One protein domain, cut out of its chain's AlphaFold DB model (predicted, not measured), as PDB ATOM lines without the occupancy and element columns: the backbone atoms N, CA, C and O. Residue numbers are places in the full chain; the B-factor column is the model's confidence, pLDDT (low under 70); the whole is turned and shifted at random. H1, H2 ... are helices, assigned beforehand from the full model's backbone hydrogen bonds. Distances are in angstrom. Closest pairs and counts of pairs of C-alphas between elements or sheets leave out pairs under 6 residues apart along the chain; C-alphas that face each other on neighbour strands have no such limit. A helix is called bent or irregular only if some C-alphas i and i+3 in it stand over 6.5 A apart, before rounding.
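Overview. This is residues 37 to 95 of the 180 residues of the protein "SWIM-type domain-containing protein" of Gigaspora rosea (UniProt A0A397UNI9). A long bent helix, H2, has a second helix, H1, standing away from its side in a lopsided, open T, with the end of H1 near arm H2a and few contacts between them. The start of H1 sticks out with residues 37 to 50, and the link between the helices loops round beyond the start of H2a. The 59 printed residues hold two named helices, H1 then H2, and no named strand; the class is all helix. The whole is loose, with a radius of gyration of the C-alphas of 13.8 A and spans of 37 by 29 by 16 A.

Arrangement. Look first at H2, residues 67 to 90, assigned as one helix by its hydrogen bonds but bent: C-alphas 76 and 79 are 6.6 A apart. Its arms, H2a at residues 67 to 76 and H2b at residues 79 to 90, stand at a shallow tilt of 32 degrees. Now find H1, residues 40 to 58. It is close to H2a but not clearly touching it; their closest C-alphas, those of Tyr 58 and Ile 73, are 7.4 A apart. Their lines are about perpendicular, at 85 degrees. H1 and H2b are apart. In H1, H2a and H2b every O i to N i+4 pair is within hydrogen-bond range.

Along the chain. Find C-alpha 67 at (-34.014, -60.080, -38.502); from there H2a runs 14.1 A to C-alpha 76. H2b runs 16.3 A from C-alpha 79 to C-alpha 90 at (-9.185, -39.382, -38.693). H1 begins at C-alpha 40, at (-24.246, -51.215, -17.545), and runs 26.5 A to C-alpha 58.

Size, cuts and confidence. The C-alphas of Arg 64 and Gly 92 are the two farthest apart, at 37.7 A. The printed part has no cut, and the link from H1 to H2, 8 residues, is short. Residues 37 to 43 are under 70 in pLDDT; the mean of the printed part is 86.1.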
ATOM      1  N   THR A  37     -15.135 -52.236 -16.963       63.59
ATOM      2  CA  THR A  37     -14.727 -50.855 -17.241       63.59
ATOM      3  C   THR A  37     -15.860 -49.972 -17.769       63.59
ATOM      4  O   THR A  37     -15.714 -48.751 -17.773       63.59
ATOM      5  N   ILE A  38     -16.981 -50.545 -18.224       59.16
ATOM      6  CA  ILE A  38     -18.102 -49.786 -18.794       59.16
ATOM      7  C   ILE A  38     -19.360 -50.047 -17.953       59.16
ATOM      8  O   ILE A  38     -19.886 -51.156 -17.974       59.16
ATOM      9  N   PRO A  39     -19.896 -49.035 -17.243       61.25
ATOM     10  CA  PRO A  39     -21.140 -49.180 -16.495       61.25
ATOM     11  C   PRO A  39     -22.297 -49.681 -17.370       61.25
ATOM     12  O   PRO A  39     -22.509 -49.178 -18.477       61.25
ATOM     13  N   ILE A  40     -23.100 -50.610 -16.840       62.00
ATOM     14  CA  ILE A  40     -24.246 -51.215 -17.545       62.00
ATOM     15  C   ILE A  40     -25.215 -50.140 -18.067       62.00
ATOM     16  O   ILE A  40     -25.673 -50.212 -19.209       62.00
ATOM     17  N   SER A  41     -25.463 -49.084 -17.288       56.09
ATOM     18  CA  SER A  41     -26.302 -47.948 -17.698       56.09
ATOM     19  C   SER A  41     -25.799 -47.269 -18.978       56.09
ATOM     20  O   SER A  41     -26.589 -46.974 -19.875       56.09
ATOM     21  N   LYS A  42     -24.478 -47.101 -19.123       65.25
ATOM     22  CA  LYS A  42     -23.869 -46.566 -20.349       65.25
ATOM     23  C   LYS A  42     -24.024 -47.538 -21.521       65.25
ATOM     24  O   LYS A  42     -24.229 -47.085 -22.644       65.25
ATOM     25  N   THR A  43     -23.980 -48.854 -21.284       68.75
ATOM     26  CA  THR A  43     -24.185 -49.851 -22.352       68.75
ATOM     27  C   THR A  43     -25.613 -49.843 -22.903       68.75
ATOM     28  O   THR A  43     -25.771 -49.844 -24.122       68.75
ATOM     29  N   ASN A  44     -26.638 -49.725 -22.050       75.94
ATOM     30  CA  ASN A  44     -28.035 -49.635 -22.495       75.94
ATOM     31  C   ASN A  44     -28.288 -48.369 -23.317       75.94
ATOM     32  O   ASN A  44     -28.804 -48.458 -24.429       75.94
ATOM     33  N   MET A  45     -27.832 -47.209 -22.833       79.25
ATOM     34  CA  MET A  45     -27.967 -45.950 -23.577       79.25
ATOM     35  C   MET A  45     -27.280 -46.010 -24.949       79.25
ATOM     36  O   MET A  45     -27.821 -45.525 -25.944       79.25
ATOM     37  N   LEU A  46     -26.095 -46.628 -25.029       76.44
ATOM     38  CA  LEU A  46     -25.389 -46.829 -26.295       76.44
ATOM     39  C   LEU A  46     -26.189 -47.721 -27.248       76.44
ATOM     40  O   LEU A  46     -26.369 -47.349 -28.409       76.44
ATOM     41  N   ILE A  47     -26.700 -48.855 -26.766       83.06
ATOM     42  CA  ILE A  47     -27.509 -49.786 -27.564       83.06
ATOM     43  C   ILE A  47     -28.784 -49.100 -28.072       83.06
ATOM     44  O   ILE A  47     -29.084 -49.171 -29.263       83.06
ATOM     45  N   GLU A  48     -29.505 -48.377 -27.217       87.88
ATOM     46  CA  GLU A  48     -30.708 -47.634 -27.609       87.88
ATOM     47  C   GLU A  48     -30.407 -46.562 -28.657       87.88
ATOM     48  O   GLU A  48     -31.109 -46.460 -29.668       87.88
ATOM     49  N   SER A  49     -29.333 -45.792 -28.458       85.94
ATOM     50  CA  SER A  49     -28.912 -44.767 -29.415       85.94
ATOM     51  C   SER A  49     -28.552 -45.367 -30.777       85.94
ATOM     52  O   SER A  49     -28.952 -44.831 -31.813       85.94
ATOM     53  N   HIS A  50     -27.877 -46.522 -30.785       89.06
ATOM     54  CA  HIS A  50     -27.547 -47.266 -31.995       89.06
ATOM     55  C   HIS A  50     -28.817 -47.710 -32.729       89.06
ATOM     56  O   HIS A  50     -28.998 -47.387 -33.904       89.06
ATOM     57  N   TRP A  51     -29.750 -48.359 -32.028       91.69
ATOM     58  CA  TRP A  51     -31.022 -48.782 -32.615       91.69
ATOM     59  C   TRP A  51     -31.878 -47.613 -33.099       91.69
ATOM     60  O   TRP A  51     -32.600 -47.761 -34.085       91.69
ATOM     61  N   ARG A  52     -31.796 -46.438 -32.461       92.62
ATOM     62  CA  ARG A  52     -32.450 -45.221 -32.960       92.62
ATOM     63  C   ARG A  52     -31.926 -44.845 -34.345       92.62
ATOM     64  O   ARG A  52     -32.732 -44.607 -35.239       92.62
ATOM     65  N   VAL A  53     -30.607 -44.841 -34.543       91.12
ATOM     66  CA  VAL A  53     -29.989 -44.551 -35.850       91.12
ATOM     67  C   VAL A  53     -30.384 -45.598 -36.889       91.12
ATOM     68  O   VAL A  53     -30.815 -45.234 -37.979       91.12
ATOM     69  N   VAL A  54     -30.313 -46.888 -36.551       93.31
ATOM     70  CA  VAL A  54     -30.696 -47.974 -37.470       93.31
ATOM     71  C   VAL A  54     -32.152 -47.825 -37.921       93.31
ATOM     72  O   VAL A  54     -32.438 -47.839 -39.120       93.31
ATOM     73  N   LYS A  55     -33.072 -47.597 -36.974       91.69
ATOM     74  CA  LYS A  55     -34.498 -47.399 -37.268       91.69
ATOM     75  C   LYS A  55     -34.752 -46.158 -38.121       91.69
ATOM     76  O   LYS A  55     -35.425 -46.258 -39.140       91.69
ATOM     77  N   CYS A  56     -34.214 -45.008 -37.723       91.31
ATOM     78  CA  CYS A  56     -34.506 -43.734 -38.380       91.31
ATOM     79  C   CYS A  56     -33.816 -43.578 -39.740       91.31
ATOM     80  O   CYS A  56     -34.410 -43.013 -40.650       91.31
ATOM     81  N   CYS A  57     -32.576 -44.042 -39.891       92.25
ATOM     82  CA  CYS A  57     -31.787 -43.781 -41.098       92.25
ATOM     83  C   CYS A  57     -31.885 -44.906 -42.132       92.25
ATOM     84  O   CYS A  57     -31.838 -44.630 -43.327       92.25
ATOM     85  N   TYR A  58     -32.040 -46.160 -41.697       93.94
ATOM     86  CA  TYR A  58     -31.973 -47.314 -42.602       93.94
ATOM     87  C   TYR A  58     -33.301 -48.060 -42.731       93.94
ATOM     88  O   TYR A  58     -33.612 -48.557 -43.811       93.94
ATOM     89  N   LEU A  59     -34.102 -48.121 -41.662       94.00
ATOM     90  CA  LEU A  59     -35.327 -48.929 -41.621       94.00
ATOM     91  C   LEU A  59     -36.628 -48.112 -41.620       94.00
ATOM     92  O   LEU A  59     -37.694 -48.689 -41.437       94.00
ATOM     93  N   TYR A  60     -36.584 -46.799 -41.860       92.44
ATOM     94  CA  TYR A  60     -37.746 -45.911 -41.690       92.44
ATOM     95  C   TYR A  60     -38.969 -46.263 -42.556       92.44
ATOM     96  O   TYR A  60     -40.086 -45.896 -42.210       92.44
ATOM     97  N   ARG A  61     -38.770 -46.971 -43.676       91.75
ATOM     98  CA  ARG A  61     -39.848 -47.431 -44.574       91.75
ATOM     99  C   ARG A  61     -40.353 -48.839 -44.266       91.75
ATOM    100  O   ARG A  61     -41.323 -49.277 -44.875       91.75
ATOM    101  N   PHE A  62     -39.698 -49.564 -43.363       89.81
ATOM    102  CA  PHE A  62     -40.022 -50.954 -43.073       89.81
ATOM    103  C   PHE A  62     -40.805 -51.049 -41.772       89.81
ATOM    104  O   PHE A  62     -40.285 -50.769 -40.692       89.81
ATOM    105  N   ASN A  63     -42.050 -51.510 -41.865       87.25
ATOM    106  CA  ASN A  63     -42.793 -51.922 -40.686       87.25
ATOM    107  C   ASN A  63     -42.407 -53.369 -40.344       87.25
ATOM    108  O   ASN A  63     -42.634 -54.267 -41.149       87.25
ATOM    109  N   ARG A  64     -41.804 -53.583 -39.168       89.12
ATOM    110  CA  ARG A  64     -41.328 -54.895 -38.678       89.12
ATOM    111  C   ARG A  64     -40.419 -55.653 -39.670       89.12
ATOM    112  O   ARG A  64     -40.783 -56.730 -40.145       89.12
ATOM    113  N   PRO A  65     -39.224 -55.126 -39.985       90.94
ATOM    114  CA  PRO A  65     -38.269 -55.827 -40.839       90.94
ATOM    115  C   PRO A  65     -37.852 -57.170 -40.223       90.94
ATOM    116  O   PRO A  65     -37.672 -57.278 -39.009       90.94
ATOM    117  N   ARG A  66     -37.675 -58.192 -41.071       93.12
ATOM    118  CA  ARG A  66     -37.126 -59.492 -40.655       93.12
ATOM    119  C   ARG A  66     -35.706 -59.321 -40.122       93.12
ATOM    120  O   ARG A  66     -34.954 -58.497 -40.643       93.12
ATOM    121  N   LEU A  67     -35.330 -60.141 -39.140       91.56
ATOM    122  CA  LEU A  67     -34.014 -60.080 -38.502       91.56
ATOM    123  C   LEU A  67     -32.874 -60.170 -39.524       91.56
ATOM    124  O   LEU A  67     -31.972 -59.340 -39.493       91.56
ATOM    125  N   ASP A  68     -32.966 -61.092 -40.482       94.19
ATOM    126  CA  ASP A  68     -31.935 -61.286 -41.511       94.19
ATOM    127  C   ASP A  68     -31.710 -60.026 -42.350       94.19
ATOM    128  O   ASP A  68     -30.578 -59.661 -42.660       94.19
ATOM    129  N   TYR A  69     -32.790 -59.304 -42.667       94.06
ATOM    130  CA  TYR A  69     -32.707 -58.050 -43.410       94.06
ATOM    131  C   TYR A  69     -32.058 -56.937 -42.579       94.06
ATOM    132  O   TYR A  69     -31.260 -56.157 -43.097       94.06
ATOM    133  N   VAL A  70     -32.360 -56.884 -41.279       94.69
ATOM    134  CA  VAL A  70     -31.714 -55.954 -40.344       94.69
ATOM    135  C   VAL A  70     -30.215 -56.238 -40.258       94.69
ATOM    136  O   VAL A  70     -29.420 -55.310 -40.389       94.69
ATOM    137  N   VAL A  71     -29.822 -57.505 -40.096       94.06
ATOM    138  CA  VAL A  71     -28.411 -57.922 -40.061       94.06
ATOM    139  C   VAL A  71     -27.717 -57.560 -41.372       94.06
ATOM    140  O   VAL A  71     -26.658 -56.935 -41.353       94.06
ATOM    141  N   TRP A  72     -28.346 -57.858 -42.510       95.62
ATOM    142  CA  TRP A  72     -27.814 -57.499 -43.821       95.62
ATOM    143  C   TRP A  72     -27.600 -55.987 -43.960       95.62
ATOM    144  O   TRP A  72     -26.522 -55.569 -44.379       95.62
ATOM    145  N   ILE A  73     -28.561 -55.148 -43.549       95.69
ATOM    146  CA  ILE A  73     -28.417 -53.680 -43.553       95.69
ATOM    147  C   ILE A  73     -27.269 -53.220 -42.656       95.69
ATOM    148  O   ILE A  73     -26.514 -52.321 -43.040       95.69
ATOM    149  N   ILE A  74     -27.140 -53.808 -41.463       94.12
ATOM    150  CA  ILE A  74     -26.072 -53.457 -40.527       94.12
ATOM    151  C   ILE A  74     -24.713 -53.735 -41.179       94.12
ATOM    152  O   ILE A  74     -23.858 -52.851 -41.208       94.12
ATOM    153  N   CYS A  75     -24.539 -54.923 -41.761       94.94
ATOM    154  CA  CYS A  75     -23.282 -55.338 -42.376       94.94
ATOM    155  C   CYS A  75     -22.953 -54.580 -43.668       94.94
ATOM    156  O   CYS A  75     -21.798 -54.230 -43.888       94.94
ATOM    157  N   THR A  76     -23.946 -54.326 -44.522       95.69
ATOM    158  CA  THR A  76     -23.708 -53.815 -45.885       95.69
ATOM    159  C   THR A  76     -23.844 -52.306 -46.025       95.69
ATOM    160  O   THR A  76     -23.309 -51.747 -46.978       95.69
ATOM    161  N   ARG A  77     -24.549 -51.629 -45.109       94.75
ATOM    162  CA  ARG A  77     -24.798 -50.181 -45.200       94.75
ATOM    163  C   ARG A  77     -24.274 -49.449 -43.974       94.75
ATOM    164  O   ARG A  77     -23.375 -48.625 -44.092       94.75
ATOM    165  N   LEU A  78     -24.775 -49.800 -42.789       94.25
ATOM    166  CA  LEU A  78     -24.436 -49.079 -41.561       94.25
ATOM    167  C   LEU A  78     -22.936 -49.138 -41.248       94.25
ATOM    168  O   LEU A  78     -22.332 -48.097 -41.005       94.25
ATOM    169  N   LEU A  79     -22.341 -50.335 -41.222       91.44
ATOM    170  CA  LEU A  79     -20.926 -50.499 -40.879       91.44
ATOM    171  C   LEU A  79     -19.998 -49.770 -41.868       91.44
ATOM    172  O   LEU A  79     -19.166 -48.994 -41.393       91.44
ATOM    173  N   PRO A  80     -20.148 -49.923 -43.201       95.62
ATOM    174  CA  PRO A  80     -19.387 -49.130 -44.164       95.62
ATOM    175  C   PRO A  80     -19.532 -47.619 -43.964       95.62
ATOM    176  O   PRO A  80     -18.521 -46.919 -43.922       95.62
ATOM    177  N   ASP A  81     -20.751 -47.111 -43.751       92.94
ATOM    178  CA  ASP A  81     -20.978 -45.680 -43.519       92.94
ATOM    179  C   ASP A  81     -20.254 -45.188 -42.255       92.94
ATOM    180  O   ASP A  81     -19.631 -44.122 -42.261       92.94
ATOM    181  N   GLN A  82     -20.289 -45.968 -41.165       89.50
ATOM    182  CA  GLN A  82     -19.557 -45.630 -39.940       89.50
ATOM    183  C   GLN A  82     -18.038 -45.670 -40.145       89.50
ATOM    184  O   GLN A  82     -17.342 -44.792 -39.634       89.50
ATOM    185  N   LEU A  83     -17.516 -46.640 -40.901       90.56
ATOM    186  CA  LEU A  83     -16.087 -46.738 -41.216       90.56
ATOM    187  C   LEU A  83     -15.613 -45.555 -42.061       90.56
ATOM    188  O   LEU A  83     -14.596 -44.943 -41.741       90.56
ATOM    189  N   ILE A  84     -16.371 -45.186 -43.096       92.25
ATOM    190  CA  ILE A  84     -16.078 -44.012 -43.927       92.25
ATOM    191  C   ILE A  84     -16.084 -42.753 -43.063       92.25
ATOM    192  O   ILE A  84     -15.164 -41.938 -43.151       92.25
ATOM    193  N   ARG A  85     -17.082 -42.601 -42.188       87.06
ATOM    194  CA  ARG A  85     -17.174 -41.450 -41.289       87.06
ATOM    195  C   ARG A  85     -16.000 -41.395 -40.311       87.06
ATOM    196  O   ARG A  85     -15.438 -40.321 -40.109       87.06
ATOM    197  N   LEU A  86     -15.595 -42.532 -39.747       85.50
ATOM    198  CA  LEU A  86     -14.421 -42.632 -38.880       85.50
ATOM    199  C   LEU A  86     -13.140 -42.258 -39.635       85.50
ATOM    200  O   LEU A  86     -12.338 -41.474 -39.131       85.50
ATOM    201  N   TYR A  87     -12.973 -42.749 -40.864       86.69
ATOM    202  CA  TYR A  87     -11.842 -42.401 -41.720       86.69
ATOM    203  C   TYR A  87     -11.806 -40.897 -42.015       86.69
ATOM    204  O   TYR A  87     -10.761 -40.258 -41.902       86.69
ATOM    205  N   GLN A  88     -12.958 -40.305 -42.341       86.31
ATOM    206  CA  GLN A  88     -13.097 -38.867 -42.565       86.31
ATOM    207  C   GLN A  88     -12.767 -38.051 -41.308       86.31
ATOM    208  O   GLN A  88     -12.142 -37.000 -41.433       86.31
ATOM    209  N   MET A  89     -13.136 -38.533 -40.117       81.00
ATOM    210  CA  MET A  89     -12.748 -37.915 -38.843       81.00
ATOM    211  C   MET A  89     -11.241 -38.017 -38.593       81.00
ATOM    212  O   MET A  89     -10.621 -37.014 -38.252       81.00
ATOM    213  N   GLY A  90     -10.634 -39.185 -38.827       76.38
ATOM    214  CA  GLY A  90      -9.185 -39.382 -38.693       76.38
ATOM    215  C   GLY A  90      -8.360 -38.500 -39.636       76.38
ATOM    216  O   GLY A  90      -7.266 -38.079 -39.285       76.38
ATOM    217  N   HIS A  91      -8.917 -38.154 -40.802       83.06
ATOM    218  CA  HIS A  91      -8.313 -37.231 -41.771       83.06
ATOM    219  C   HIS A  91      -8.729 -35.764 -41.573       83.06
ATOM    220  O   HIS A  91      -8.420 -34.924 -42.417       83.06
ATOM    221  N   GLY A  92      -9.483 -35.443 -40.517       80.69
ATOM    222  CA  GLY A  92      -9.925 -34.077 -40.224       80.69
ATOM    223  C   GLY A  92     -10.932 -33.484 -41.219       80.69
ATOM    224  O   GLY A  92     -11.160 -32.278 -41.203       80.69
ATOM    225  N   ARG A  93     -11.554 -34.298 -42.085       83.06
ATOM    226  CA  ARG A  93     -12.585 -33.844 -43.044       83.06
ATOM    227  C   ARG A  93     -13.930 -33.589 -42.376       83.06
ATOM    228  O   ARG A  93     -14.686 -32.731 -42.819       83.06
ATOM    229  N   ILE A  94     -14.237 -34.365 -41.338       81.88
ATOM    230  CA  ILE A  94     -15.440 -34.211 -40.523       81.88
ATOM    231  C   ILE A  94     -15.009 -34.049 -39.077       81.88
ATOM    232  O   ILE A  94     -14.278 -34.876 -38.541       81.88
ATOM    233  N   ILE A  95     -15.522 -33.009 -38.433       79.62
ATOM    234  CA  ILE A  95     -15.358 -32.802 -37.001       79.62
ATOM    235  C   ILE A  95     -16.623 -33.317 -36.321       79.62
ATOM    236  O   ILE A  95     -17.745 -33.064 -36.764       79.62
TER     237      ILE A  95